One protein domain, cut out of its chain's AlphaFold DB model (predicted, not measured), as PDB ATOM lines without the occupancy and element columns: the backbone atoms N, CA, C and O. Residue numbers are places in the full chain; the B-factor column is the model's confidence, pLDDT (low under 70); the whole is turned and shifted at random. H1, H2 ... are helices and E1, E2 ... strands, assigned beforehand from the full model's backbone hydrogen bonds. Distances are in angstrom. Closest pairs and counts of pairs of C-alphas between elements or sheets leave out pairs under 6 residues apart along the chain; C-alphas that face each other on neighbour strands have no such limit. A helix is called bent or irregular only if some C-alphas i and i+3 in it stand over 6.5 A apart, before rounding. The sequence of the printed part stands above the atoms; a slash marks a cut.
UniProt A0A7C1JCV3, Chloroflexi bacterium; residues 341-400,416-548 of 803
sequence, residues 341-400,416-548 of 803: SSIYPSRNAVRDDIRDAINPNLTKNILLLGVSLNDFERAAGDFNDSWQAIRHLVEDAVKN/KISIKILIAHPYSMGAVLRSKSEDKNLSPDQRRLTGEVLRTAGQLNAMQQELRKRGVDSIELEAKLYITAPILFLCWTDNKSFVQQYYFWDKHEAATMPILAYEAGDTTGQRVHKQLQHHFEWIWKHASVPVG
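This is residues 341 to 400 and 416 to 548 of the 803 residues of a protein of Chloroflexi bacterium (UniProt A0A7C1JCV3). One twisted sheet of eight strands makes a slab, with helices H1, H3 and H5 over one face and the long helix H6 running across the strands on the other. H1 covers E7 and E6, H5 covers E3 and E4, and residues 441 to 446, between H4 and H5, stick out as a free loop. The printed part has 193 residues with six named helices and eight named strands, in the order E1 H1 E2 H2 H3 E3 H4 H5 E4 E5 E6 E7 H6 E8; the sheet is mixed, in the order E1 E7 E6 E5 E2 E3 E4 E8, and the class is mixed, helices and strands. The whole is compact, with a radius of gyration of the C-alphas of 16.4 A, and rounded, spanning 48 by 42 by 33 A.

Find C-alpha 341 at (7.952, -29.892, 8.648), where strand E1, residues 341 to 344, begins. Next come helix H1, residues 347 to 357, irregular with C-alphas 349 and 352 7.7 A apart, and strand E2, residues 365 to 370. Then read H2, residues 374 to 377, and H3, residues 384 to 400, 23.9 A from first to last C-alpha. Beyond the cut look for E3, residues 417 to 424, 23.4 A, and H4, residues 429 to 438. From C-alpha 448 at (16.503, -38.949, -22.716) the longest helix, H5, runs 33.5 A to residue 470. E4, residues 475 to 482, 22.1 A, is followed by E5, residues 488 to 493, E6, residues 496 to 501, and E7, residues 515 to 519. H6, residues 523 to 542, spans 28.7 A, and E8, residues 544 to 546, ends with C-alpha 546 at (2.834, -21.961, -23.050).

Start at edge strand E1, antiparallel to E7, with N 344 and O 515 2.8 A apart. E5, E6 and E7 form a meander, each strand the antiparallel neighbour of the one before, in two hairpins: look at N 491 and O 498, 3.0 A, and N 497 and O 518, 2.9 A. E5 is antiparallel to E2 (N 369 and O 490, 2.8 A).  E2 and E3 are parallel, with N 368 and O 420 at 2.9 A, and so are E3 and E4, with N 421 and O 478 at 2.8 A. E3, H4, H5 and E4 form a strand-helix-strand unit, two parallel neighbour strands with helices between, its crossover right-handed. Edge strand E8 is antiparallel to E4, with N 481 and O 545 at 2.7 A. Three layers result from helices on both faces. H1, at a height of 8.8 A over the sheet, runs along E6 at 21 degrees on the local plane. On the same face H5, height 9.1 A, runs only just along E4, at 27 degrees on the local plane; the closest C-alphas are those of Gln 464 and Leu 477, 6.0 A. H3, on that face too, touches H1 with residues 385 to 389 alone, Arg 355 and Ser 386 having the closest C-alphas, 4.6 A. H6, on the opposite face at 8.8 A, runs across E3 at 68 degrees on the local plane; its C-alpha 525 is 5.3 A from C-alpha 518 of E7. H2, not on the sheet, touches H3, the closest C-alphas being those of Phe 376 and Asn 384, 4.3 A. H4, not on the sheet, only just touches H5, with 3 pairs of C-alphas within 8 A, the closest those of Ser 435 and Leu 449, 6.2 A. Every O i to N i+4 pair is within hydrogen-bond range in H3, H4 and H5, against 5 of 7 in H1 and 15 of 16 in H6; H2 is too short for such a pair.

The two C-alphas farthest apart are those of Ser 443 and Thr 523, 49.5 A. Residues 401 to 415 are not printed, and C-alphas 400 and 416 stand 14.0 A apart across the cut. The link from E6 to E7, 13 residues, is long. The mean pLDDT of the printed part is 86.9; look for values under 70 at residues 437 to 448 and 504 to 511.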
ATOM      1  N   SER A 341       8.877 -29.019   7.923       92.56
ATOM      2  CA  SER A 341       7.952 -29.892   8.648       92.56
ATOM      3  C   SER A 341       8.350 -31.362   8.562       92.56
ATOM      4  O   SER A 341       8.117 -32.121   9.500       92.56
ATOM      5  N   SER A 342       8.951 -31.791   7.449       93.56
ATOM      6  CA  SER A 342       9.397 -33.175   7.248       93.56
ATOM      7  C   SER A 342      10.557 -33.263   6.254       93.56
ATOM      8  O   SER A 342      10.679 -32.442   5.345       93.56
ATOM      9  N   ILE A 343      11.414 -34.270   6.438       92.56
ATOM     10  CA  ILE A 343      12.551 -34.582   5.564       92.56
ATOM     11  C   ILE A 343      12.396 -36.026   5.097       92.56
ATOM     12  O   ILE A 343      12.406 -36.945   5.914       92.56
ATOM     13  N   TYR A 344      12.299 -36.231   3.787       92.94
ATOM     14  CA  TYR A 344      12.154 -37.552   3.183       92.94
ATOM     15  C   TYR A 344      13.460 -37.942   2.490       92.94
ATOM     16  O   TYR A 344      13.995 -37.143   1.722       92.94
ATOM     17  N   PRO A 345      13.986 -39.158   2.707       89.06
ATOM     18  CA  PRO A 345      15.268 -39.576   2.136       89.06
ATOM     19  C   PRO A 345      15.213 -39.823   0.619       89.06
ATOM     20  O   PRO A 345      16.252 -39.868  -0.037       89.06
ATOM     21  N   SER A 346      14.016 -40.008   0.055       89.69
ATOM     22  CA  SER A 346      13.811 -40.334  -1.355       89.69
ATOM     23  C   SER A 346      12.430 -39.895  -1.850       89.69
ATOM     24  O   SER A 346      11.547 -39.563  -1.057       89.69
ATOM     25  N   ARG A 347      12.235 -39.927  -3.175       90.75
ATOM     26  CA  ARG A 347      10.942 -39.665  -3.836       90.75
ATOM     27  C   ARG A 347       9.880 -40.687  -3.448       90.75
ATOM     28  O   ARG A 347       8.788 -40.300  -3.051       90.75
ATOM     29  N   ASN A 348      10.230 -41.970  -3.447       90.06
ATOM     30  CA  ASN A 348       9.315 -43.021  -3.008       90.06
ATOM     31  C   ASN A 348       8.813 -42.807  -1.563       90.06
ATOM     32  O   ASN A 348       7.652 -43.071  -1.275       90.06
ATOM     33  N   ALA A 349       9.651 -42.277  -0.663       92.00
ATOM     34  CA  ALA A 349       9.262 -42.034   0.730       92.00
ATOM     35  C   ALA A 349       8.252 -40.883   0.916       92.00
ATOM     36  O   ALA A 349       7.582 -40.854   1.941       92.00
ATOM     37  N   VAL A 350       8.137 -39.947  -0.037       94.62
ATOM     38  CA  VAL A 350       7.211 -38.795   0.047       94.62
ATOM     39  C   VAL A 350       5.946 -38.965  -0.806       94.62
ATOM     40  O   VAL A 350       5.064 -38.110  -0.785       94.62
ATOM     41  N   ARG A 351       5.858 -40.042  -1.596       93.75
ATOM     42  CA  ARG A 351       4.816 -40.243  -2.615       93.75
ATOM     43  C   ARG A 351       3.398 -40.082  -2.065       93.75
ATOM     44  O   ARG A 351       2.598 -39.351  -2.650       93.75
ATOM     45  N   ASP A 352       3.097 -40.766  -0.964       94.12
ATOM     46  CA  ASP A 352       1.750 -40.774  -0.389       94.12
ATOM     47  C   ASP A 352       1.375 -39.388   0.161       94.12
ATOM     48  O   ASP A 352       0.276 -38.908  -0.099       94.12
ATOM     49  N   ASP A 353       2.320 -38.675   0.780       95.50
ATOM     50  CA  ASP A 353       2.096 -37.323   1.305       95.50
ATOM     51  C   ASP A 353       1.854 -36.292   0.191       95.50
ATOM     52  O   ASP A 353       1.019 -35.397   0.344       95.50
ATOM     53  N   ILE A 354       2.541 -36.419  -0.953       95.75
ATOM     54  CA  ILE A 354       2.265 -35.590  -2.138       95.75
ATOM     55  C   ILE A 354       0.867 -35.889  -2.686       95.75
ATOM     56  O   ILE A 354       0.113 -34.960  -2.979       95.75
ATOM     57  N   ARG A 355       0.506 -37.173  -2.825       94.75
ATOM     58  CA  ARG A 355      -0.827 -37.585  -3.297       94.75
ATOM     59  C   ARG A 355      -1.924 -37.023  -2.390       94.75
ATOM     60  O   ARG A 355      -2.896 -36.460  -2.888       94.75
ATOM     61  N   ASP A 356      -1.751 -37.139  -1.080       94.81
ATOM     62  CA  ASP A 356      -2.736 -36.686  -0.103       94.81
ATOM     63  C   ASP A 356      -2.836 -35.150  -0.077       94.81
ATOM     64  O   ASP A 356      -3.933 -34.606   0.044       94.81
ATOM     65  N   ALA A 357      -1.728 -34.431  -0.291       95.00
ATOM     66  CA  ALA A 357      -1.733 -32.974  -0.420       95.00
ATOM     67  C   ALA A 357      -2.443 -32.473  -1.694       95.00
ATOM     68  O   ALA A 357      -3.022 -31.387  -1.678       95.00
ATOM     69  N   ILE A 358      -2.417 -33.247  -2.784       94.56
ATOM     70  CA  ILE A 358      -3.095 -32.939  -4.060       94.56
ATOM     71  C   ILE A 358      -4.614 -33.190  -3.986       94.56
ATOM     72  O   ILE A 358      -5.348 -32.797  -4.892       94.56
ATOM     73  N   ASN A 359      -5.114 -33.811  -2.912       91.19
ATOM     74  CA  ASN A 359      -6.530 -34.137  -2.757       91.19
ATOM     75  C   ASN A 359      -7.430 -32.892  -2.960       91.19
ATOM     76  O   ASN A 359      -7.271 -31.899  -2.242       91.19
ATOM     77  N   PRO A 360      -8.411 -32.942  -3.881       84.38
ATOM     78  CA  PRO A 360      -9.256 -31.796  -4.234       84.38
ATOM     79  C   PRO A 360     -10.129 -31.310  -3.075       84.38
ATOM     80  O   PRO A 360     -10.540 -30.157  -3.049       84.38
ATOM     81  N   ASN A 361     -10.401 -32.175  -2.092       87.62
ATOM     82  CA  ASN A 361     -11.161 -31.789  -0.904       87.62
ATOM     83  C   ASN A 361     -10.353 -30.883   0.039       87.62
ATOM     84  O   ASN A 361     -10.924 -30.295   0.953       87.62
ATOM     85  N   LEU A 362      -9.031 -30.811  -0.143       86.62
ATOM     86  CA  LEU A 362      -8.109 -30.081   0.728       86.62
ATOM     87  C   LEU A 362      -7.423 -28.906   0.021       86.62
ATOM     88  O   LEU A 362      -6.975 -27.982   0.697       86.62
ATOM     89  N   THR A 363      -7.341 -28.937  -1.311       91.81
ATOM     90  CA  THR A 363      -6.496 -28.034  -2.097       91.81
ATOM     91  C   THR A 363      -7.253 -27.477  -3.298       91.81
ATOM     92  O   THR A 363      -7.870 -28.220  -4.058       91.81
ATOM     93  N   LYS A 364      -7.137 -26.165  -3.504       95.31
ATOM     94  CA  LYS A 364      -7.659 -25.427  -4.663       95.31
ATOM     95  C   LYS A 364      -6.568 -25.098  -5.666       95.31
ATOM     96  O   LYS A 364      -6.846 -25.044  -6.857       95.31
ATOM     97  N   ASN A 365      -5.344 -24.867  -5.204       97.69
ATOM     98  CA  ASN A 365      -4.225 -24.490  -6.055       97.69
ATOM     99  C   ASN A 365      -3.138 -25.558  -6.014       97.69
ATOM    100  O   ASN A 365      -2.636 -25.892  -4.944       97.69
ATOM    101  N   ILE A 366      -2.746 -26.062  -7.181       97.75
ATOM    102  CA  ILE A 366      -1.654 -27.023  -7.341       97.75
ATOM    103  C   ILE A 366      -0.629 -26.411  -8.294       97.75
ATOM    104  O   ILE A 366      -0.948 -26.112  -9.445       97.75
ATOM    105  N   LEU A 367       0.607 -26.241  -7.828       98.12
ATOM    106  CA  LEU A 367       1.727 -25.776  -8.645       98.12
ATOM    107  C   LEU A 367       2.786 -26.878  -8.709       98.12
ATOM    108  O   LEU A 367       3.305 -27.314  -7.679       98.12
ATOM    109  N   LEU A 368       3.120 -27.326  -9.915       97.31
ATOM    110  CA  LEU A 368       4.145 -28.344 -10.149       97.31
ATOM    111  C   LEU A 368       5.281 -27.772 -10.984       97.31
ATOM    112  O   LEU A 368       5.046 -27.291 -12.084       97.31
ATOM    113  N   LEU A 369       6.513 -27.878 -10.501       96.31
ATOM    114  CA  LEU A 369       7.732 -27.522 -11.227       96.31
ATOM    115  C   LEU A 369       8.678 -28.723 -11.236       96.31
ATOM    116  O   LEU A 369       9.006 -29.271 -10.183       96.31
ATOM    117  N   GLY A 370       9.173 -29.113 -12.406       94.19
ATOM    118  CA  GLY A 370      10.228 -30.121 -12.512       94.19
ATOM    119  C   GLY A 370      10.837 -30.186 -13.905       94.19
ATOM    120  O   GLY A 370      10.366 -29.524 -14.816       94.19
ATOM    121  N   VAL A 371      11.897 -30.981 -14.096       90.06
ATOM    122  CA  VAL A 371      12.604 -30.972 -15.392       90.06
ATOM    123  C   VAL A 371      11.782 -31.622 -16.506       90.06
ATOM    124  O   VAL A 371      11.330 -30.928 -17.404       90.06
ATOM    125  N   SER A 372      11.559 -32.935 -16.450       88.88
ATOM    126  CA  SER A 372      10.693 -33.645 -17.407       88.88
ATOM    127  C   SER A 372       9.383 -34.130 -16.792       88.88
ATOM    128  O   SER A 372       8.495 -34.565 -17.518       88.88
ATOM    129  N   LEU A 373       9.283 -34.108 -15.454       89.50
ATOM    130  CA  LEU A 373       8.241 -34.794 -14.675       89.50
ATOM    131  C   LEU A 373       8.053 -36.269 -15.086       89.50
ATOM    132  O   LEU A 373       7.018 -36.871 -14.851       89.50
ATOM    133  N   ASN A 374       9.080 -36.894 -15.652       84.94
ATOM    134  CA  ASN A 374       9.017 -38.273 -16.129       84.94
ATOM    135  C   ASN A 374       8.713 -39.294 -15.015       84.94
ATOM    136  O   ASN A 374       8.099 -40.323 -15.278       84.94
ATOM    137  N   ASP A 375       9.084 -38.992 -13.769       82.62
ATOM    138  CA  ASP A 375       8.756 -39.830 -12.605       82.62
ATOM    139  C   ASP A 375       7.269 -39.760 -12.216       82.62
ATOM    140  O   ASP A 375       6.792 -40.623 -11.486       82.62
ATOM    141  N   PHE A 376       6.537 -38.756 -12.709       87.06
ATOM    142  CA  PHE A 376       5.075 -38.694 -12.648       87.06
ATOM    143  C   PHE A 376       4.456 -39.503 -13.790       87.06
ATOM    144  O   PHE A 376       3.473 -40.207 -13.604       87.06
ATOM    145  N   GLU A 377       5.038 -39.454 -14.983       80.88
ATOM    146  CA  GLU A 377       4.431 -40.072 -16.162       80.88
ATOM    147  C   GLU A 377       4.592 -41.600 -16.209       80.88
ATOM    148  O   GLU A 377       3.662 -42.327 -16.571       80.88
ATOM    149  N   ARG A 378       5.780 -42.114 -15.872       83.19
ATOM    150  CA  ARG A 378       6.082 -43.545 -16.002       83.19
ATOM    151  C   ARG A 378       5.258 -44.360 -15.016       83.19
ATOM    152  O   ARG A 378       5.267 -44.061 -13.833       83.19
ATOM    153  N   ALA A 379       4.677 -45.472 -15.470       83.19
ATOM    154  CA  ALA A 379       3.941 -46.400 -14.601       83.19
ATOM    155  C   ALA A 379       4.776 -46.931 -13.415       83.19
ATOM    156  O   ALA A 379       4.232 -47.242 -12.367       83.19
ATOM    157  N   ALA A 380       6.100 -47.021 -13.576       84.25
ATOM    158  CA  ALA A 380       7.039 -47.402 -12.517       84.25
ATOM    159  C   ALA A 380       7.728 -46.196 -11.843       84.25
ATOM    160  O   ALA A 380       8.740 -46.369 -11.169       84.25
ATOM    161  N   GLY A 381       7.260 -44.973 -12.100       85.50
ATOM    162  CA  GLY A 381       7.815 -43.750 -11.534       85.50
ATOM    163  C   GLY A 381       7.321 -43.507 -10.109       85.50
ATOM    164  O   GLY A 381       6.159 -43.767  -9.794       85.50
ATOM    165  N   ASP A 382       8.197 -42.971  -9.258       87.69
ATOM    166  CA  ASP A 382       7.921 -42.750  -7.830       87.69
ATOM    167  C   ASP A 382       6.719 -41.827  -7.566       87.69
ATOM    168  O   ASP A 382       6.151 -41.871  -6.481       87.69
ATOM    169  N   PHE A 383       6.319 -40.998  -8.536       90.88
ATOM    170  CA  PHE A 383       5.206 -40.051  -8.408       90.88
ATOM    171  C   PHE A 383       4.033 -40.354  -9.346       90.88
ATOM    172  O   PHE A 383       3.173 -39.493  -9.552       90.88
ATOM    173  N   ASN A 384       3.962 -41.566  -9.912       92.56
ATOM    174  CA  ASN A 384       2.882 -41.916 -10.835       92.56
ATOM    175  C   ASN A 384       1.500 -41.808 -10.197       92.56
ATOM    176  O   ASN A 384       0.599 -41.247 -10.808       92.56
ATOM    177  N   ASP A 385       1.345 -42.242  -8.949       90.25
ATOM    178  CA  ASP A 385       0.066 -42.158  -8.238       90.25
ATOM    179  C   ASP A 385      -0.414 -40.705  -8.086       90.25
ATOM    180  O   ASP A 385      -1.594 -40.406  -8.263       90.25
ATOM    181  N   SER A 386       0.509 -39.775  -7.820       92.19
ATOM    182  CA  SER A 386       0.215 -38.341  -7.746       92.19
ATOM    183  C   SER A 386      -0.187 -37.776  -9.116       92.19
ATOM    184  O   SER A 386      -1.069 -36.923  -9.201       92.19
ATOM    185  N   TRP A 387       0.415 -38.274 -10.201       92.25
ATOM    186  CA  TRP A 387       0.020 -37.931 -11.569       92.25
ATOM    187  C   TRP A 387      -1.369 -38.454 -11.928       92.25
ATOM    188  O   TRP A 387      -2.181 -37.711 -12.477       92.25
ATOM    189  N   GLN A 388      -1.663 -39.714 -11.587       92.00
ATOM    190  CA  GLN A 388      -2.986 -40.296 -11.806       92.00
ATOM    191  C   GLN A 388      -4.052 -39.547 -11.011       92.00
ATOM    192  O   GLN A 388      -5.138 -39.337 -11.535       92.00
ATOM    193  N   ALA A 389      -3.741 -39.070  -9.801       91.56
ATOM    194  CA  ALA A 389      -4.657 -38.220  -9.048       91.56
ATOM    195  C   ALA A 389      -5.019 -36.947  -9.836       91.56
ATOM    196  O   ALA A 389      -6.199 -36.685 -10.049       91.56
ATOM    197  N   ILE A 390      -4.032 -36.210 -10.359       92.88
ATOM    198  CA  ILE A 390      -4.275 -35.020 -11.201       92.88
ATOM    199  C   ILE A 390      -5.067 -35.377 -12.461       92.88
ATOM    200  O   ILE A 390      -6.000 -34.669 -12.843       92.88
ATOM    201  N   ARG A 391      -4.717 -36.487 -13.112       92.69
ATOM    202  CA  ARG A 391      -5.404 -36.949 -14.316       92.69
ATOM    203  C   ARG A 391      -6.863 -37.303 -14.037       92.69
ATOM    204  O   ARG A 391      -7.728 -36.895 -14.804       92.69
ATOM    205  N   HIS A 392      -7.144 -38.004 -12.943       92.44
ATOM    206  CA  HIS A 392      -8.504 -38.337 -12.534       92.44
ATOM    207  C   HIS A 392      -9.321 -37.088 -12.208       92.44
ATOM    208  O   HIS A 392     -10.469 -37.022 -12.632       92.44
ATOM    209  N   LEU A 393      -8.729 -36.062 -11.582       91.31
ATOM    210  CA  LEU A 393      -9.408 -34.773 -11.391       91.31
ATOM    211  C   LEU A 393      -9.883 -34.186 -12.722       91.31
ATOM    212  O   LEU A 393     -11.048 -33.816 -12.861       91.31
ATOM    213  N   VAL A 394      -8.994 -34.147 -13.715       92.44
ATOM    214  CA  VAL A 394      -9.304 -33.636 -15.056       92.44
ATOM    215  C   VAL A 394     -10.356 -34.501 -15.756       92.44
ATOM    216  O   VAL A 394     -11.319 -33.973 -16.310       92.44
ATOM    217  N   GLU A 395     -10.209 -35.826 -15.721       92.44
ATOM    218  CA  GLU A 395     -11.140 -36.761 -16.362       92.44
ATOM    219  C   GLU A 395     -12.539 -36.719 -15.737       92.44
ATOM    220  O   GLU A 395     -13.532 -36.755 -16.465       92.44
ATOM    221  N   ASP A 396     -12.640 -36.624 -14.413       91.00
ATOM    222  CA  ASP A 396     -13.921 -36.570 -13.713       91.00
ATOM    223  C   ASP A 396     -14.623 -35.228 -13.940       91.00
ATOM    224  O   ASP A 396     -15.830 -35.206 -14.192       91.00
ATOM    225  N   ALA A 397     -13.878 -34.119 -13.992       89.75
ATOM    226  CA  ALA A 397     -14.427 -32.825 -14.393       89.75
ATOM    227  C   ALA A 397     -14.978 -32.852 -15.833       89.75
ATOM    228  O   ALA A 397     -16.079 -32.356 -16.093       89.75
ATOM    229  N   VAL A 398     -14.271 -33.509 -16.762       90.69
ATOM    230  CA  VAL A 398     -14.749 -33.714 -18.140       90.69
ATOM    231  C   VAL A 398     -16.012 -34.580 -18.175       90.69
ATOM    232  O   VAL A 398     -16.977 -34.209 -18.846       90.69
ATOM    233  N   LYS A 399     -16.060 -35.705 -17.450       91.19
ATOM    234  CA  LYS A 399     -17.245 -36.583 -17.414       91.19
ATOM    235  C   LYS A 399     -18.470 -35.860 -16.849       91.19
ATOM    236  O   LYS A 399     -19.539 -35.914 -17.462       91.19
ATOM    237  N   ASN A 400     -18.315 -35.139 -15.741       87.88
ATOM    238  CA  ASN A 400     -19.427 -34.464 -15.068       87.88
ATOM    239  C   ASN A 400     -20.007 -33.317 -15.913       87.88
ATOM    240  O   ASN A 400     -21.229 -33.181 -15.994       87.88
ATOM    241  N   LYS A 416     -13.458 -23.500  -8.019       93.19
ATOM    242  CA  LYS A 416     -12.592 -23.825  -9.153       93.19
ATOM    243  C   LYS A 416     -11.213 -24.276  -8.664       93.19
ATOM    244  O   LYS A 416     -10.585 -23.563  -7.879       93.19
ATOM    245  N   ILE A 417     -10.728 -25.412  -9.165       95.94
ATOM    246  CA  ILE A 417      -9.366 -25.903  -8.898       95.94
ATOM    247  C   ILE A 417      -8.422 -25.364  -9.980       95.94
ATOM    248  O   ILE A 417      -8.673 -25.535 -11.171       95.94
ATOM    249  N   SER A 418      -7.323 -24.730  -9.576       97.38
ATOM    250  CA  SER A 418      -6.275 -24.198 -10.453       97.38
ATOM    251  C   SER A 418      -5.028 -25.079 -10.392       97.38
ATOM    252  O   SER A 418      -4.427 -25.255  -9.332       97.38
ATOM    253  N   ILE A 419      -4.604 -25.603 -11.539       97.81
ATOM    254  CA  ILE A 419      -3.442 -26.478 -11.696       97.81
ATOM    255  C   ILE A 419      -2.476 -25.825 -12.686       97.81
ATOM    256  O   ILE A 419      -2.767 -25.729 -13.879       97.81
ATOM    257  N   LYS A 420      -1.302 -25.410 -12.206       98.19
ATOM    258  CA  LYS A 420      -0.233 -24.836 -13.034       98.19
ATOM    259  C   LYS A 420       0.982 -25.752 -13.048       98.19
ATOM    260  O   LYS A 420       1.500 -26.123 -11.996       98.19
ATOM    261  N   ILE A 421       1.466 -26.093 -14.236       97.75
ATOM    262  CA  ILE A 421       2.568 -27.042 -14.417       97.75
ATOM    263  C   ILE A 421       3.691 -26.400 -15.234       97.75
ATOM    264  O   ILE A 421       3.489 -25.974 -16.369       97.75
ATOM    265  N   LEU A 422       4.886 -26.349 -14.651       96.88
ATOM    266  CA  LEU A 422       6.131 -25.909 -15.264       96.88
ATOM    267  C   LEU A 422       7.057 -27.104 -15.501       96.88
ATOM    268  O   LEU A 422       7.502 -27.765 -14.561       96.88
ATOM    269  N   ILE A 423       7.390 -27.336 -16.768       95.62
ATOM    270  CA  ILE A 423       8.408 -28.309 -17.186       95.62
ATOM    271  C   ILE A 423       9.589 -27.598 -17.847       95.62
ATOM    272  O   ILE A 423       9.420 -26.510 -18.391       95.62
ATOM    273  N   ALA A 424      10.801 -28.143 -17.771       92.06
ATOM    274  CA  ALA A 424      11.966 -27.462 -18.333       92.06
ATOM    275  C   ALA A 424      11.835 -27.376 -19.851       92.06
ATOM    276  O   ALA A 424      11.546 -28.373 -20.506       92.06
ATOM    277  N   HIS A 425      12.108 -26.212 -20.429       89.50
ATOM    278  CA  HIS A 425      12.236 -26.090 -21.872       89.50
ATOM    279  C   HIS A 425      13.424 -26.957 -22.331       89.50
ATOM    280  O   HIS A 425      14.540 -26.743 -21.838       89.50
ATOM    281  N   PRO A 426      13.236 -27.917 -23.258       85.88
ATOM    282  CA  PRO A 426      14.245 -28.943 -23.537       85.88
ATOM    283  C   PRO A 426      15.515 -28.360 -24.166       85.88
ATOM    284  O   PRO A 426      16.601 -28.910 -24.013       85.88
ATOM    285  N   TYR A 427      15.384 -27.205 -24.819       78.12
ATOM    286  CA  TYR A 427      16.490 -26.466 -25.427       78.12
ATOM    287  C   TYR A 427      16.998 -25.301 -24.562       78.12
ATOM    288  O   TYR A 427      17.819 -24.513 -25.014       78.12
ATOM    289  N   SER A 428      16.520 -25.157 -23.319       77.31
ATOM    290  CA  SER A 428      17.108 -24.170 -22.402       77.31
ATOM    291  C   SER A 428      18.561 -24.531 -22.090       77.31
ATOM    292  O   SER A 428      18.909 -25.711 -22.005       77.31
ATOM    293  N   MET A 429      19.407 -23.525 -21.841       71.69
ATOM    294  CA  MET A 429      20.807 -23.749 -21.454       71.69
ATOM    295  C   MET A 429      20.912 -24.733 -20.280       71.69
ATOM    296  O   MET A 429      21.727 -25.650 -20.307       71.69
ATOM    297  N   GLY A 430      20.047 -24.595 -19.271       74.12
ATOM    298  CA  GLY A 430      20.032 -25.496 -18.122       74.12
ATOM    299  C   GLY A 430      19.676 -26.942 -18.472       74.12
ATOM    300  O   GLY A 430      20.330 -27.859 -17.977       74.12
ATOM    301  N   ALA A 431      18.682 -27.162 -19.338       79.44
ATOM    302  CA  ALA A 431      18.315 -28.503 -19.796       79.44
ATOM    303  C   ALA A 431      19.405 -29.129 -20.680       79.44
ATOM    304  O   ALA A 431      19.735 -30.301 -20.504       79.44
ATOM    305  N   VAL A 432      20.023 -28.345 -21.569       73.94
ATOM    306  CA  VAL A 432      21.124 -28.804 -22.432       73.94
ATOM    307  C   VAL A 432      22.357 -29.163 -21.606       73.94
ATOM    308  O   VAL A 432      22.943 -30.223 -21.820       73.94
ATOM    309  N   LEU A 433      22.748 -28.314 -20.649       70.94
ATOM    310  CA  LEU A 433      23.856 -28.605 -19.735       70.94
ATOM    311  C   LEU A 433      23.587 -29.882 -18.942       70.94
ATOM    312  O   LEU A 433      24.473 -30.726 -18.828       70.94
ATOM    313  N   ARG A 434      22.352 -30.049 -18.459       75.50
ATOM    314  CA  ARG A 434      21.946 -31.238 -17.715       75.50
ATOM    315  C   ARG A 434      22.022 -32.499 -18.570       75.50
ATOM    316  O   ARG A 434      22.692 -33.445 -18.169       75.50
ATOM    317  N   SER A 435      21.424 -32.485 -19.763       75.88
ATOM    318  CA  SER A 435      21.503 -33.610 -20.704       75.88
ATOM    319  C   SER A 435      22.959 -33.960 -21.008       75.88
ATOM    320  O   SER A 435      23.344 -35.110 -20.851       75.88
ATOM    321  N   LYS A 436      23.817 -32.973 -21.303       71.62
ATOM    322  CA  LYS A 436      25.249 -33.215 -21.554       71.62
ATOM    323  C   LYS A 436      26.001 -33.785 -20.346       71.62
ATOM    324  O   LYS A 436      26.930 -34.565 -20.541       71.62
ATOM    325  N   SER A 437      25.640 -33.394 -19.122       69.81
ATOM    326  CA  SER A 437      26.255 -33.949 -17.908       69.81
ATOM    327  C   SER A 437      25.813 -35.388 -17.622       69.81
ATOM    328  O   SER A 437      26.618 -36.183 -17.146       69.81
ATOM    329  N   GLU A 438      24.568 -35.736 -17.962       68.31
ATOM    330  CA  GLU A 438      23.976 -37.055 -17.708       68.31
ATOM    331  C   GLU A 438      24.315 -38.087 -18.825       68.31
ATOM    332  O   GLU A 438      24.359 -39.285 -18.546       68.31
ATOM    333  N   ASP A 439      24.647 -37.651 -20.056       59.03
ATOM    334  CA  ASP A 439      24.743 -38.486 -21.283       59.03
ATOM    335  C   ASP A 439      26.164 -38.914 -21.739       59.03
ATOM    336  O   ASP A 439      26.410 -39.099 -22.931       59.03
ATOM    337  N   LYS A 440      27.152 -39.134 -20.857       58.69
ATOM    338  CA  LYS A 440      28.502 -39.533 -21.347       58.69
ATOM    339  C   LYS A 440      28.570 -40.922 -22.017       58.69
ATOM    340  O   LYS A 440      29.545 -41.186 -22.711       58.69
ATOM    341  N   ASN A 441      27.564 -41.789 -21.835       60.06
ATOM    342  CA  ASN A 441      27.593 -43.196 -22.281       60.06
ATOM    343  C   ASN A 441      26.357 -43.669 -23.084       60.06
ATOM    344  O   ASN A 441      26.272 -44.856 -23.394       60.06
ATOM    345  N   LEU A 442      25.382 -42.802 -23.383       55.34
ATOM    346  CA  LEU A 442      24.134 -43.188 -24.065       55.34
ATOM    347  C   LEU A 442      24.167 -42.807 -25.555       55.34
ATOM    348  O   LEU A 442      24.886 -41.891 -25.956       55.34
ATOM    349  N   SER A 443      23.431 -43.539 -26.398       54.34
ATOM    350  CA  SER A 443      23.394 -43.269 -27.843       54.34
ATOM    351  C   SER A 443      22.719 -41.915 -28.155       54.34
ATOM    352  O   SER A 443      21.927 -41.426 -27.352       54.34
ATOM    353  N   PRO A 444      22.975 -41.281 -29.318       55.50
ATOM    354  CA  PRO A 444      22.347 -40.005 -29.692       55.50
ATOM    355  C   PRO A 444      20.807 -40.015 -29.668       55.50
ATOM    356  O   PRO A 444      20.201 -39.010 -29.297       55.50
ATOM    357  N   ASP A 445      20.182 -41.155 -29.982       50.34
ATOM    358  CA  ASP A 445      18.724 -41.357 -29.905       50.34
ATOM    359  C   ASP A 445      18.214 -41.497 -28.459       50.34
ATOM    360  O   ASP A 445      17.025 -41.356 -28.183       50.34
ATOM    361  N   GLN A 446      19.119 -41.745 -27.510       46.84
ATOM    362  CA  GLN A 446      18.854 -41.843 -26.076       46.84
ATOM    363  C   GLN A 446      19.091 -40.525 -25.328       46.84
ATOM    364  O   GLN A 446      19.186 -40.573 -24.103       46.84
ATOM    365  N   ARG A 447      19.120 -39.362 -26.008       58.44
ATOM    366  CA  ARG A 447      19.041 -38.019 -25.382       58.44
ATOM    367  C   ARG A 447      17.718 -37.869 -24.624       58.44
ATOM    368  O   ARG A 447      16.749 -37.251 -25.071       58.44
ATOM    369  N   ARG A 448      17.683 -38.518 -23.464       68.44
ATOM    370  CA  ARG A 448      16.503 -38.949 -22.716       68.44
ATOM    371  C   ARG A 448      15.674 -37.762 -22.264       68.44
ATOM    372  O   ARG A 448      14.451 -37.836 -22.276       68.44
ATOM    373  N   LEU A 449      16.331 -36.656 -21.926       80.44
ATOM    374  CA  LEU A 449      15.647 -35.504 -21.368       80.44
ATOM    375  C   LEU A 449      14.746 -34.798 -22.387       80.44
ATOM    376  O   LEU A 449      13.591 -34.531 -22.075       80.44
ATOM    377  N   THR A 450      15.235 -34.539 -23.602       81.44
ATOM    378  CA  THR A 450      14.439 -33.870 -24.644       81.44
ATOM    379  C   THR A 450      13.213 -34.698 -25.004       81.44
ATOM    380  O   THR A 450      12.102 -34.176 -24.987       81.44
ATOM    381  N   GLY A 451      13.391 -35.998 -25.261       84.00
ATOM    382  CA  GLY A 451      12.275 -36.891 -25.581       84.00
ATOM    383  C   GLY A 451      11.245 -36.985 -24.451       84.00
ATOM    384  O   GLY A 451      10.044 -36.938 -24.710       84.00
ATOM    385  N   GLU A 452      11.696 -37.065 -23.194       88.19
ATOM    386  CA  GLU A 452      10.804 -37.072 -22.029       88.19
ATOM    387  C   GLU A 452      10.029 -35.758 -21.885       88.19
ATOM    388  O   GLU A 452       8.813 -35.787 -21.726       88.19
ATOM    389  N   VAL A 453      10.703 -34.610 -21.991       89.62
ATOM    390  CA  VAL A 453      10.054 -33.293 -21.918       89.62
ATOM    391  C   VAL A 453       9.016 -33.127 -23.029       89.62
ATOM    392  O   VAL A 453       7.898 -32.701 -22.749       89.62
ATOM    393  N   LEU A 454       9.354 -33.481 -24.276       88.06
ATOM    394  CA  LEU A 454       8.437 -33.375 -25.415       88.06
ATOM    395  C   LEU A 454       7.201 -34.267 -25.238       88.06
ATOM    396  O   LEU A 454       6.085 -33.840 -25.538       88.06
ATOM    397  N   ARG A 455       7.377 -35.484 -24.711       90.69
ATOM    398  CA  ARG A 455       6.272 -36.407 -24.429       90.69
ATOM    399  C   ARG A 455       5.346 -35.860 -23.337       90.69
ATOM    400  O   ARG A 455       4.134 -35.804 -23.557       90.69
ATOM    401  N   THR A 456       5.903 -35.387 -22.220       92.56
ATOM    402  CA  THR A 456       5.137 -34.750 -21.136       92.56
ATOM    403  C   THR A 456       4.400 -33.502 -21.634       92.56
ATOM    404  O   THR A 456       3.212 -33.332 -21.358       92.56
ATOM    405  N   ALA A 457       5.065 -32.652 -22.424       92.94
ATOM    406  CA  ALA A 457       4.462 -31.469 -23.036       92.94
ATOM    407  C   ALA A 457       3.269 -31.846 -23.934       92.94
ATOM    408  O   ALA A 457       2.191 -31.262 -23.815       92.94
ATOM    409  N   GLY A 458       3.419 -32.862 -24.788       92.81
ATOM    410  CA  GLY A 458       2.342 -33.352 -25.651       92.81
ATOM    411  C   GLY A 458       1.106 -33.813 -24.873       92.81
ATOM    412  O   GLY A 458      -0.017 -33.454 -25.231       92.81
ATOM    413  N   GLN A 459       1.302 -34.555 -23.780       92.69
ATOM    414  CA  GLN A 459       0.207 -35.014 -22.917       92.69
ATOM    415  C   GLN A 459      -0.509 -33.859 -22.217       92.69
ATOM    416  O   GLN A 459      -1.739 -33.801 -22.229       92.69
ATOM    417  N   LEU A 460       0.252 -32.915 -21.654       94.06
ATOM    418  CA  LEU A 460      -0.298 -31.724 -21.010       94.06
ATOM    419  C   LEU A 460      -1.139 -30.900 -21.988       94.06
ATOM    420  O   LEU A 460      -2.274 -30.547 -21.672       94.06
ATOM    421  N   ASN A 461      -0.636 -30.670 -23.204       95.31
ATOM    422  CA  ASN A 461      -1.380 -29.959 -24.243       95.31
ATOM    423  C   ASN A 461      -2.698 -30.664 -24.591       95.31
ATOM    424  O   ASN A 461      -3.736 -30.015 -24.701       95.31
ATOM    425  N   ALA A 462      -2.675 -31.994 -24.732       94.06
ATOM    426  CA  ALA A 462      -3.870 -32.777 -25.033       94.06
ATOM    427  C   ALA A 462      -4.928 -32.660 -23.921       94.06
ATOM    428  O   ALA A 462      -6.108 -32.468 -24.214       94.06
ATOM    429  N   MET A 463      -4.511 -32.699 -22.650       94.25
ATOM    430  CA  MET A 463      -5.410 -32.496 -21.507       94.25
ATOM    431  C   MET A 463      -6.027 -31.090 -21.506       94.25
ATOM    432  O   MET A 463      -7.239 -30.949 -21.335       94.25
ATOM    433  N   GLN A 464      -5.223 -30.050 -21.758       95.19
ATOM    434  CA  GLN A 464      -5.714 -28.670 -21.855       95.19
ATOM    435  C   GLN A 464      -6.720 -28.490 -23.002       95.19
ATOM    436  O   GLN A 464      -7.729 -27.800 -22.849       95.19
ATOM    437  N   GLN A 465      -6.457 -29.107 -24.156       94.00
ATOM    438  CA  GLN A 465      -7.349 -29.048 -25.313       94.00
ATOM    439  C   GLN A 465      -8.681 -29.756 -25.056       94.00
ATOM    440  O   GLN A 465      -9.719 -29.219 -25.442       94.00
ATOM    441  N   GLU A 466      -8.683 -30.911 -24.383       93.75
ATOM    442  CA  GLU A 466      -9.928 -31.624 -24.065       93.75
ATOM    443  C   GLU A 466     -10.799 -30.829 -23.079       93.75
ATOM    444  O   GLU A 466     -11.997 -30.689 -23.322       93.75
ATOM    445  N   LEU A 467     -10.210 -30.220 -22.038       94.31
ATOM    446  CA  LEU A 467     -10.939 -29.333 -21.115       94.31
ATOM    447  C   LEU A 467     -11.591 -28.152 -21.851       94.31
ATOM    448  O   LEU A 467     -12.789 -27.907 -21.695       94.31
ATOM    449  N   ARG A 468     -10.832 -27.466 -22.720       93.38
ATOM    450  CA  ARG A 468     -11.336 -26.339 -23.528       93.38
ATOM    451  C   ARG A 468     -12.439 -26.764 -24.492       93.38
ATOM    452  O   ARG A 468     -13.454 -26.087 -24.602       93.38
ATOM    453  N   LYS A 469     -12.262 -27.897 -25.178       93.38
ATOM    454  CA  LYS A 469     -13.238 -28.441 -26.133       93.38
ATOM    455  C   LYS A 469     -14.572 -28.782 -25.467       93.38
ATOM    456  O   LYS A 469     -15.614 -28.697 -26.111       93.38
ATOM    457  N   ARG A 470     -14.533 -29.189 -24.197       92.69
ATOM    458  CA  ARG A 470     -15.702 -29.574 -23.399       92.69
ATOM    459  C   ARG A 470     -16.316 -28.411 -22.615       92.69
ATOM    460  O   ARG A 470     -17.409 -28.585 -22.093       92.69
ATOM    461  N   GLY A 471     -15.652 -27.252 -22.563       91.19
ATOM    462  CA  GLY A 471     -16.116 -26.090 -21.798       91.19
ATOM    463  C   GLY A 471     -16.162 -26.356 -20.292       91.19
ATOM    464  O   GLY A 471     -17.120 -25.974 -19.630       91.19
ATOM    465  N   VAL A 472     -15.176 -27.090 -19.763       91.50
ATOM    466  CA  VAL A 472     -15.101 -27.420 -18.334       91.50
ATOM    467  C   VAL A 472     -14.523 -26.234 -17.565       91.50
ATOM    468  O   VAL A 472     -13.335 -25.949 -17.690       91.50
ATOM    469  N   ASP A 473     -15.343 -25.588 -16.735       90.44
ATOM    470  CA  ASP A 473     -14.931 -24.416 -15.943       90.44
ATOM    471  C   ASP A 473     -14.512 -24.751 -14.499       90.44
ATOM    472  O   ASP A 473     -13.940 -23.905 -13.809       90.44
ATOM    473  N   SER A 474     -14.773 -25.977 -14.025       91.31
ATOM    474  CA  SER A 474     -14.455 -26.412 -12.654       91.31
ATOM    475  C   SER A 474     -12.960 -26.630 -12.406       91.31
ATOM    476  O   SER A 474     -12.521 -26.605 -11.254       91.31
ATOM    477  N   ILE A 475     -12.169 -26.811 -13.469       95.31
ATOM    478  CA  ILE A 475     -10.716 -26.986 -13.410       95.31
ATOM    479  C   ILE A 475     -10.041 -26.078 -14.437       95.31
ATOM    480  O   ILE A 475     -10.360 -26.109 -15.622       95.31
ATOM    481  N   GLU A 476      -9.044 -25.325 -13.989       96.12
ATOM    482  CA  GLU A 476      -8.120 -24.583 -14.843       96.12
ATOM    483  C   GLU A 476      -6.767 -25.275 -14.855       96.12
ATOM    484  O   GLU A 476      -6.014 -25.209 -13.892       96.12
ATOM    485  N   LEU A 477      -6.482 -25.968 -15.959       96.88
ATOM    486  CA  LEU A 477      -5.185 -26.581 -16.203       96.88
ATOM    487  C   LEU A 477      -4.367 -25.706 -17.151       96.88
ATOM    488  O   LEU A 477      -4.704 -25.536 -18.329       96.88
ATOM    489  N   GLU A 478      -3.237 -25.222 -16.655       97.44
ATOM    490  CA  GLU A 478      -2.248 -24.520 -17.449       97.44
ATOM    491  C   GLU A 478      -0.890 -25.221 -17.397       97.44
ATOM    492  O   GLU A 478      -0.397 -25.582 -16.329       97.44
ATOM    493  N   ALA A 479      -0.248 -25.370 -18.555       97.06
ATOM    494  CA  ALA A 479       1.104 -25.901 -18.657       97.06
ATOM    495  C   ALA A 479       2.015 -24.964 -19.459       97.06
ATOM    496  O   ALA A 479       1.650 -24.495 -20.545       97.06
ATOM    497  N   LYS A 480       3.221 -24.719 -18.939       95.94
ATOM    498  CA  LYS A 480       4.263 -23.917 -19.590       95.94
ATOM    499  C   LYS A 480       5.640 -24.584 -19.485       95.94
ATOM    500  O   LYS A 480       5.899 -25.400 -18.603       95.94
ATOM    501  N   LEU A 481       6.533 -24.209 -20.391       93.12
ATOM    502  CA  LEU A 481       7.932 -24.616 -20.438       93.12
ATOM    503  C   LEU A 481       8.808 -23.490 -19.897       93.12
ATOM    504  O   LEU A 481       8.815 -22.410 -20.485       93.12
ATOM    505  N   TYR A 482       9.537 -23.704 -18.802       91.75
ATOM    506  CA  TYR A 482      10.413 -22.674 -18.238       91.75
ATOM    507  C   TYR A 482      11.810 -22.681 -18.858       91.75
ATOM    508  O   TYR A 482      12.380 -23.732 -19.145       91.75
ATOM    509  N   ILE A 483      12.378 -21.490 -19.043       85.06
ATOM    510  CA  ILE A 483      13.652 -21.283 -19.751       85.06
ATOM    511  C   ILE A 483      14.834 -21.191 -18.769       85.06
ATOM    512  O   ILE A 483      15.993 -21.361 -19.152       85.06
ATOM    513  N   THR A 484      14.566 -20.941 -17.484       82.56
ATOM    514  CA  THR A 484      15.608 -20.850 -16.453       82.56
ATOM    515  C   THR A 484      16.314 -22.186 -16.229       82.56
ATOM    516  O   THR A 484      15.783 -23.259 -16.522       82.56
ATOM    517  N   ALA A 485      17.515 -22.141 -15.646       76.88
ATOM    518  CA  ALA A 485      18.187 -23.363 -15.234       76.88
ATOM    519  C   ALA A 485      17.319 -24.143 -14.222       76.88
ATOM    520  O   ALA A 485      16.767 -23.537 -13.300       76.88
ATOM    521  N   PRO A 486      17.168 -25.472 -14.379       75.88
ATOM    522  CA  PRO A 486      16.387 -26.283 -13.460       75.88
ATOM    523  C   PRO A 486      17.106 -26.372 -12.111       75.88
ATOM    524  O   PRO A 486      18.068 -27.122 -11.977       75.88
ATOM    525  N   ILE A 487      16.636 -25.624 -11.111       80.69
ATOM    526  CA  ILE A 487      17.268 -25.584  -9.780       80.69
ATOM    527  C   ILE A 487      16.621 -26.528  -8.762       80.69
ATOM    528  O   ILE A 487      17.288 -26.989  -7.838       80.69
ATOM    529  N   LEU A 488      15.336 -26.852  -8.924       91.50
ATOM    530  CA  LEU A 488      14.605 -27.717  -8.000       91.50
ATOM    531  C   LEU A 488      13.360 -28.340  -8.636       91.50
ATOM    532  O   LEU A 488      12.814 -27.831  -9.614       91.50
ATOM    533  N   PHE A 489      12.916 -29.438  -8.038       94.62
ATOM    534  CA  PHE A 489      11.548 -29.931  -8.105       94.62
ATOM    535  C   PHE A 489      10.712 -29.238  -7.022       94.62
ATOM    536  O   PHE A 489      11.171 -29.137  -5.879       94.62
ATOM    537  N   LEU A 490       9.496 -28.812  -7.365       96.88
ATOM    538  CA  LEU A 490       8.506 -28.278  -6.431       96.88
ATOM    539  C   LEU A 490       7.139 -28.902  -6.717       96.88
ATOM    540  O   LEU A 490       6.647 -28.830  -7.839       96.88
ATOM    541  N   CYS A 491       6.506 -29.442  -5.679       97.69
ATOM    542  CA  CYS A 491       5.064 -29.651  -5.639       97.69
ATOM    543  C   CYS A 491       4.492 -28.765  -4.541       97.69
ATOM    544  O   CYS A 491       4.775 -28.985  -3.366       97.69
ATOM    545  N   TRP A 492       3.722 -27.752  -4.913       98.06
ATOM    546  CA  TRP A 492       3.132 -26.788  -3.997       98.06
ATOM    547  C   TRP A 492       1.609 -26.903  -4.038       98.06
ATOM    548  O   TRP A 492       1.019 -27.008  -5.114       98.06
ATOM    549  N   THR A 493       0.989 -26.872  -2.867       97.75
ATOM    550  CA  THR A 493      -0.457 -26.805  -2.655       97.75
ATOM    551  C   THR A 493      -0.777 -25.692  -1.665       97.75
ATOM    552  O   THR A 493       0.132 -25.174  -1.031       97.75
ATOM    553  N   ASP A 494      -2.048 -25.350  -1.458       95.88
ATOM    554  CA  ASP A 494      -2.425 -24.293  -0.499       95.88
ATOM    555  C   ASP A 494      -1.924 -24.539   0.936       95.88
ATOM    556  O   ASP A 494      -1.773 -23.601   1.719       95.88
ATOM    557  N   ASN A 495      -1.681 -25.807   1.287       95.94
ATOM    558  CA  ASN A 495      -1.359 -26.218   2.649       95.94
ATOM    559  C   ASN A 495       0.085 -26.707   2.815       95.94
ATOM    560  O   ASN A 495       0.629 -26.627   3.922       95.94
ATOM    561  N   LYS A 496       0.700 -27.254   1.757       96.94
ATOM    562  CA  LYS A 496       2.016 -27.906   1.825       96.94
ATOM    563  C   LYS A 496       2.854 -27.635   0.587       96.94
ATOM    564  O   LYS A 496       2.345 -27.490  -0.516       96.94
ATOM    565  N   SER A 497       4.170 -27.619   0.753       97.81
ATOM    566  CA  SER A 497       5.106 -27.602  -0.372       97.81
ATOM    567  C   SER A 497       6.233 -28.596  -0.174       97.81
ATOM    568  O   SER A 497       6.860 -28.594   0.880       97.81
ATOM    569  N   PHE A 498       6.511 -29.385  -1.207       97.69
ATOM    570  CA  PHE A 498       7.558 -30.399  -1.257       97.69
ATOM    571  C   PHE A 498       8.647 -29.953  -2.227       97.69
ATOM    572  O   PHE A 498       8.361 -29.693  -3.396       97.69
ATOM    573  N   VAL A 499       9.888 -29.867  -1.752       96.19
ATOM    574  CA  VAL A 499      11.023 -29.333  -2.511       96.19
ATOM    575  C   VAL A 499      12.154 -30.343  -2.553       96.19
ATOM    576  O   VAL A 499      12.579 -30.848  -1.518       96.19
ATOM    577  N   GLN A 500      12.696 -30.589  -3.743       93.62
ATOM    578  CA  GLN A 500      13.935 -31.346  -3.916       93.62
ATOM    579  C   GLN A 500      14.899 -30.551  -4.790       93.62
ATOM    580  O   GLN A 500      14.574 -30.229  -5.929       93.62
ATOM    581  N   GLN A 501      16.094 -30.248  -4.287       88.75
ATOM    582  CA  GLN A 501      17.098 -29.530  -5.074       88.75
ATOM    583  C   GLN A 501      17.690 -30.426  -6.165       88.75
ATOM    584  O   GLN A 501      17.943 -31.614  -5.948       88.75
ATOM    585  N   TYR A 502      17.927 -29.843  -7.339       82.69
ATOM    586  CA  TYR A 502      18.685 -30.492  -8.398       82.69
ATOM    587  C   TYR A 502      20.160 -30.105  -8.295       82.69
ATOM    588  O   TYR A 502      20.491 -28.932  -8.156       82.69
ATOM    589  N   TYR A 503      21.042 -31.093  -8.432       71.94
ATOM    590  CA  TYR A 503      22.473 -30.870  -8.624       71.94
ATOM    591  C   TYR A 503      22.896 -31.389  -9.992       71.94
ATOM    592  O   TYR A 503      22.352 -32.377 -10.491       71.94
ATOM    593  N   PHE A 504      23.884 -30.717 -10.576       66.00
ATOM    594  CA  PHE A 504      24.624 -31.232 -11.717       66.00
ATOM    595  C   PHE A 504      25.686 -32.184 -11.175       66.00
ATOM    596  O   PHE A 504      26.626 -31.756 -10.505       66.00
ATOM    597  N   TRP A 505      25.496 -33.475 -11.411       63.84
ATOM    598  CA  TRP A 505      26.447 -34.495 -10.997       63.84
ATOM    599  C   TRP A 505      27.358 -34.835 -12.172       63.84
ATOM    600  O   TRP A 505      26.873 -35.113 -13.264       63.84
ATOM    601  N   ASP A 506      28.669 -34.882 -11.942       55.91
ATOM    602  CA  ASP A 506      29.612 -35.405 -12.943       55.91
ATOM    603  C   ASP A 506      29.512 -36.935 -13.097       55.91
ATOM    604  O   ASP A 506      29.938 -37.487 -14.115       55.91
ATOM    605  N   LYS A 507      28.971 -37.622 -12.077       60.44
ATOM    606  CA  LYS A 507      28.693 -39.066 -12.028       60.44
ATOM    607  C   LYS A 507      27.464 -39.318 -11.153       60.44
ATOM    608  O   LYS A 507      27.365 -38.734 -10.077       60.44
ATOM    609  N   HIS A 508      26.564 -40.214 -11.567       57.03
ATOM    610  CA  HIS A 508      25.460 -40.713 -10.733       57.03
ATOM    611  C   HIS A 508      25.992 -41.608  -9.595       57.03
ATOM    612  O   HIS A 508      25.759 -42.814  -9.571       57.03
ATOM    613  N   GLU A 509      26.750 -41.045  -8.657       57.06
ATOM    614  CA  GLU A 509      27.015 -41.704  -7.379       57.06
ATOM    615  C   GLU A 509      25.787 -41.492  -6.478       57.06
ATOM    616  O   GLU A 509      25.224 -40.403  -6.426       57.06
ATOM    617  N   ALA A 510      25.319 -42.571  -5.846       52.72
ATOM    618  CA  ALA A 510      23.953 -42.813  -5.363       52.72
ATOM    619  C   ALA A 510      23.413 -41.914  -4.220       52.72
ATOM    620  O   ALA A 510      22.513 -42.327  -3.488       52.72
ATOM    621  N   ALA A 511      23.929 -40.699  -4.033       58.38
ATOM    622  CA  ALA A 511      23.402 -39.764  -3.047       58.38
ATOM    623  C   ALA A 511      22.071 -39.165  -3.538       58.38
ATOM    624  O   ALA A 511      22.034 -38.182  -4.280       58.38
ATOM    625  N   THR A 512      20.950 -39.766  -3.131       71.06
ATOM    626  CA  THR A 512      19.620 -39.200  -3.368       71.06
ATOM    627  C   THR A 512      19.429 -37.975  -2.484       71.06
ATOM    628  O   THR A 512      19.445 -38.072  -1.257       71.06
ATOM    629  N   MET A 513      19.242 -36.806  -3.100       83.38
ATOM    630  CA  MET A 513      18.908 -35.599  -2.349       83.38
ATOM    631  C   MET A 513      17.580 -35.781  -1.612       83.38
ATOM    632  O   MET A 513      16.607 -36.206  -2.251       83.38
ATOM    633  N   PRO A 514      17.506 -35.430  -0.314       90.31
ATOM    634  CA  PRO A 514      16.257 -35.488   0.414       90.31
ATOM    635  C   PRO A 514      15.239 -34.494  -0.141       90.31
ATOM    636  O   PRO A 514      15.576 -33.496  -0.784       90.31
ATOM    637  N   ILE A 515      13.979 -34.778   0.154       93.88
ATOM    638  CA  ILE A 515      12.845 -33.913  -0.142       93.88
ATOM    639  C   ILE A 515      12.448 -33.237   1.157       93.88
ATOM    640  O   ILE A 515      12.326 -33.892   2.190       93.88
ATOM    641  N   LEU A 516      12.276 -31.925   1.110       95.06
ATOM    642  CA  LEU A 516      11.892 -31.111   2.253       95.06
ATOM    643  C   LEU A 516      10.423 -30.726   2.105       95.06
ATOM    644  O   LEU A 516      10.032 -30.229   1.048       95.06
ATOM    645  N   ALA A 517       9.626 -30.945   3.147       96.50
ATOM    646  CA  ALA A 517       8.268 -30.424   3.227       96.50
ATOM    647  C   ALA A 517       8.212 -29.164   4.093       96.50
ATOM    648  O   ALA A 517       8.911 -29.057   5.101       96.50
ATOM    649  N   TYR A 518       7.345 -28.236   3.701       95.81
ATOM    650  CA  TYR A 518       6.996 -27.030   4.449       95.81
ATOM    651  C   TYR A 518       5.473 -26.932   4.537       95.81
ATOM    652  O   TYR A 518       4.783 -27.257   3.566       95.81
ATOM    653  N   GLU A 519       4.950 -26.479   5.675       93.62
ATOM    654  CA  GLU A 519       3.511 -26.290   5.900       93.62
ATOM    655  C   GLU A 519       3.136 -24.807   5.918       93.62
ATOM    656  O   GLU A 519       3.889 -23.961   6.404       93.62
ATOM    657  N   ALA A 520       1.937 -24.489   5.429       90.88
ATOM    658  CA  ALA A 520       1.416 -23.125   5.391       90.88
ATOM    659  C   ALA A 520       1.041 -22.557   6.779       90.88
ATOM    660  O   ALA A 520       0.853 -21.343   6.905       90.88
ATOM    661  N   GLY A 521       0.900 -23.417   7.798       81.12
ATOM    662  CA  GLY A 521       0.381 -23.063   9.126       81.12
ATOM    663  C   GLY A 521       1.416 -22.613  10.168       81.12
ATOM    664  O   GLY A 521       1.043 -21.914  11.107       81.12
ATOM    665  N   ASP A 522       2.697 -22.970  10.024       70.94
ATOM    666  CA  ASP A 522       3.762 -22.572  10.963       70.94
ATOM    667  C   ASP A 522       4.364 -21.206  10.587       70.94
ATOM    668  O   ASP A 522       4.542 -20.910   9.415       70.94
ATOM    669  N   THR A 523       4.723 -20.356  11.552       78.44
ATOM    670  CA  THR A 523       5.183 -18.977  11.284       78.44
ATOM    671  C   THR A 523       6.429 -18.894  10.394       78.44
ATOM    672  O   THR A 523       6.494 -18.024   9.519       78.44
ATOM    673  N   THR A 524       7.404 -19.794  10.571       80.88
ATOM    674  CA  THR A 524       8.604 -19.841   9.718       80.88
ATOM    675  C   THR A 524       8.338 -20.640   8.444       80.88
ATOM    676  O   THR A 524       8.645 -20.153   7.352       80.88
ATOM    677  N   GLY A 525       7.701 -21.815   8.555       82.56
ATOM    678  CA  GLY A 525       7.311 -22.644   7.405       82.56
ATOM    679  C   GLY A 525       6.448 -21.894   6.386       82.56
ATOM    680  O   GLY A 525       6.722 -21.939   5.188       82.56
ATOM    681  N   GLN A 526       5.504 -21.079   6.858       89.38
ATOM    682  CA  GLN A 526       4.617 -20.251   6.045       89.38
ATOM    683  C   GLN A 526       5.382 -19.240   5.187       89.38
ATOM    684  O   GLN A 526       4.977 -18.965   4.056       89.38
ATOM    685  N   ARG A 527       6.484 -18.669   5.695       89.88
ATOM    686  CA  ARG A 527       7.297 -17.714   4.922       89.88
ATOM    687  C   ARG A 527       7.976 -18.410   3.752       89.88
ATOM    688  O   ARG A 527       7.870 -17.919   2.631       89.88
ATOM    689  N   VAL A 528       8.616 -19.554   3.998       91.44
ATOM    690  CA  VAL A 528       9.282 -20.336   2.944       91.44
ATOM    691  C   VAL A 528       8.254 -20.862   1.945       91.44
ATOM    692  O   VAL A 528       8.426 -20.700   0.742       91.44
ATOM    693  N   HIS A 529       7.133 -21.392   2.432       95.75
ATOM    694  CA  HIS A 529       6.018 -21.859   1.613       95.75
ATOM    695  C   HIS A 529       5.488 -20.774   0.656       95.75
ATOM    696  O   HIS A 529       5.329 -21.021  -0.541       95.75
ATOM    697  N   LYS A 530       5.290 -19.540   1.146       95.00
ATOM    698  CA  LYS A 530       4.893 -18.385   0.317       95.00
ATOM    699  C   LYS A 530       5.995 -17.929  -0.641       95.00
ATOM    700  O   LYS A 530       5.701 -17.532  -1.763       95.00
ATOM    701  N   GLN A 531       7.262 -17.977  -0.230       93.38
ATOM    702  CA  GLN A 531       8.388 -17.638  -1.108       93.38
ATOM    703  C   GLN A 531       8.530 -18.631  -2.265       93.38
ATOM    704  O   GLN A 531       8.791 -18.211  -3.390       93.38
ATOM    705  N   LEU A 532       8.305 -19.924  -2.020       95.12
ATOM    706  CA  LEU A 532       8.284 -20.950  -3.064       95.12
ATOM    707  C   LEU A 532       7.149 -20.705  -4.066       95.12
ATOM    708  O   LEU A 532       7.378 -20.799  -5.271       95.12
ATOM    709  N   GLN A 533       5.964 -20.313  -3.584       97.31
ATOM    710  CA  GLN A 533       4.854 -19.885  -4.442       97.31
ATOM    711  C   GLN A 533       5.244 -18.677  -5.305       97.31
ATOM    712  O   GLN A 533       5.071 -18.700  -6.520       97.31
ATOM    713  N   HIS A 534       5.809 -17.632  -4.689       95.50
ATOM    714  CA  HIS A 534       6.244 -16.430  -5.402       95.50
ATOM    715  C   HIS A 534       7.285 -16.776  -6.470       95.50
ATOM    716  O   HIS A 534       7.191 -16.313  -7.602       95.50
ATOM    717  N   HIS A 535       8.264 -17.613  -6.127       93.06
ATOM    718  CA  HIS A 535       9.296 -18.049  -7.057       93.06
ATOM    719  C   HIS A 535       8.702 -18.794  -8.262       93.06
ATOM    720  O   HIS A 535       9.062 -18.493  -9.401       93.06
ATOM    721  N   PHE A 536       7.750 -19.704  -8.027       96.12
ATOM    722  CA  PHE A 536       7.010 -20.372  -9.096       96.12
ATOM    723  C   PHE A 536       6.286 -19.366 -10.000       96.12
ATOM    724  O   PHE A 536       6.464 -19.395 -11.216       96.12
ATOM    725  N   GLU A 537       5.500 -18.454  -9.419       96.31
ATOM    726  CA  GLU A 537       4.716 -17.466 -10.174       96.31
ATOM    727  C   GLU A 537       5.608 -16.479 -10.942       96.31
ATOM    728  O   GLU A 537       5.262 -16.038 -12.041       96.31
ATOM    729  N   TRP A 538       6.795 -16.174 -10.418       93.56
ATOM    730  CA  TRP A 538       7.782 -15.371 -11.128       93.56
ATOM    731  C   TRP A 538       8.259 -16.080 -12.402       93.56
ATOM    732  O   TRP A 538       8.198 -15.495 -13.484       93.56
ATOM    733  N   ILE A 539       8.647 -17.361 -12.313       88.00
ATOM    734  CA  ILE A 539       9.030 -18.157 -13.495       88.00
ATOM    735  C   ILE A 539       7.841 -18.274 -14.460       88.00
ATOM    736  O   ILE A 539       7.987 -18.092 -15.670       88.00
ATOM    737  N   TRP A 540       6.648 -18.524 -13.921       94.19
ATOM    738  CA  TRP A 540       5.405 -18.647 -14.677       94.19
ATOM    739  C   TRP A 540       5.084 -17.413 -15.526       94.19
ATOM    740  O   TRP A 540       4.616 -17.529 -16.663       94.19
ATOM    741  N   LYS A 541       5.303 -16.223 -14.965       89.81
ATOM    742  CA  LYS A 541       4.979 -14.951 -15.608       89.81
ATOM    743  C   LYS A 541       6.092 -14.460 -16.529       89.81
ATOM    744  O   LYS A 541       5.789 -13.915 -17.585       89.81
ATOM    745  N   HIS A 542       7.350 -14.641 -16.132       83.25
ATOM    746  CA  HIS A 542       8.480 -13.946 -16.753       83.25
ATOM    747  C   HIS A 542       9.444 -14.854 -17.516       83.25
ATOM    748  O   HIS A 542      10.168 -14.368 -18.376       83.25
ATOM    749  N   ALA A 543       9.474 -16.154 -17.222       81.06
ATOM    750  CA  ALA A 543      10.506 -17.046 -17.742       81.06
ATOM    751  C   ALA A 543       9.951 -18.391 -18.224       81.06
ATOM    752  O   ALA A 543      10.596 -19.431 -18.055       81.06
ATOM    753  N   SER A 544       8.758 -18.380 -18.827       88.81
ATOM    754  CA  SER A 544       8.145 -19.579 -19.395       88.81
ATOM    755  C   SER A 544       7.279 -19.306 -20.626       88.81
ATOM    756  O   SER A 544       6.777 -18.199 -20.815       88.81
ATOM    757  N   VAL A 545       7.101 -20.333 -21.459       88.44
ATOM    758  CA  VAL A 545       6.312 -20.306 -22.702       88.44
ATOM    759  C   VAL A 545       5.164 -21.312 -22.602       88.44
ATOM    760  O   VAL A 545       5.411 -22.434 -22.161       88.44
ATOM    761  N   PRO A 546       3.922 -20.984 -23.000       93.56
ATOM    762  CA  PRO A 546       2.834 -21.961 -23.050       93.56
ATOM    763  C   PRO A 546       3.192 -23.212 -23.849       93.56
ATOM    764  O   PRO A 546       3.748 -23.133 -24.942       93.56
ATOM    765  N   VAL A 547       2.842 -24.385 -23.316       91.94
ATOM    766  CA  VAL A 547       3.114 -25.670 -23.982       91.94
ATOM    767  C   VAL A 547       2.447 -25.732 -25.363       91.94
ATOM    768  O   VAL A 547       3.057 -26.213 -26.316       91.94
ATOM    769  N   GLY A 548       1.224 -25.206 -25.486       89.31
ATOM    770  CA  GLY A 548       0.523 -25.111 -26.767       89.31
ATOM    771  C   GLY A 548       1.289 -24.279 -27.798       89.31
ATOM    772  O   GLY A 548       1.433 -24.721 -28.935       89.31
TER     773      GLY A 548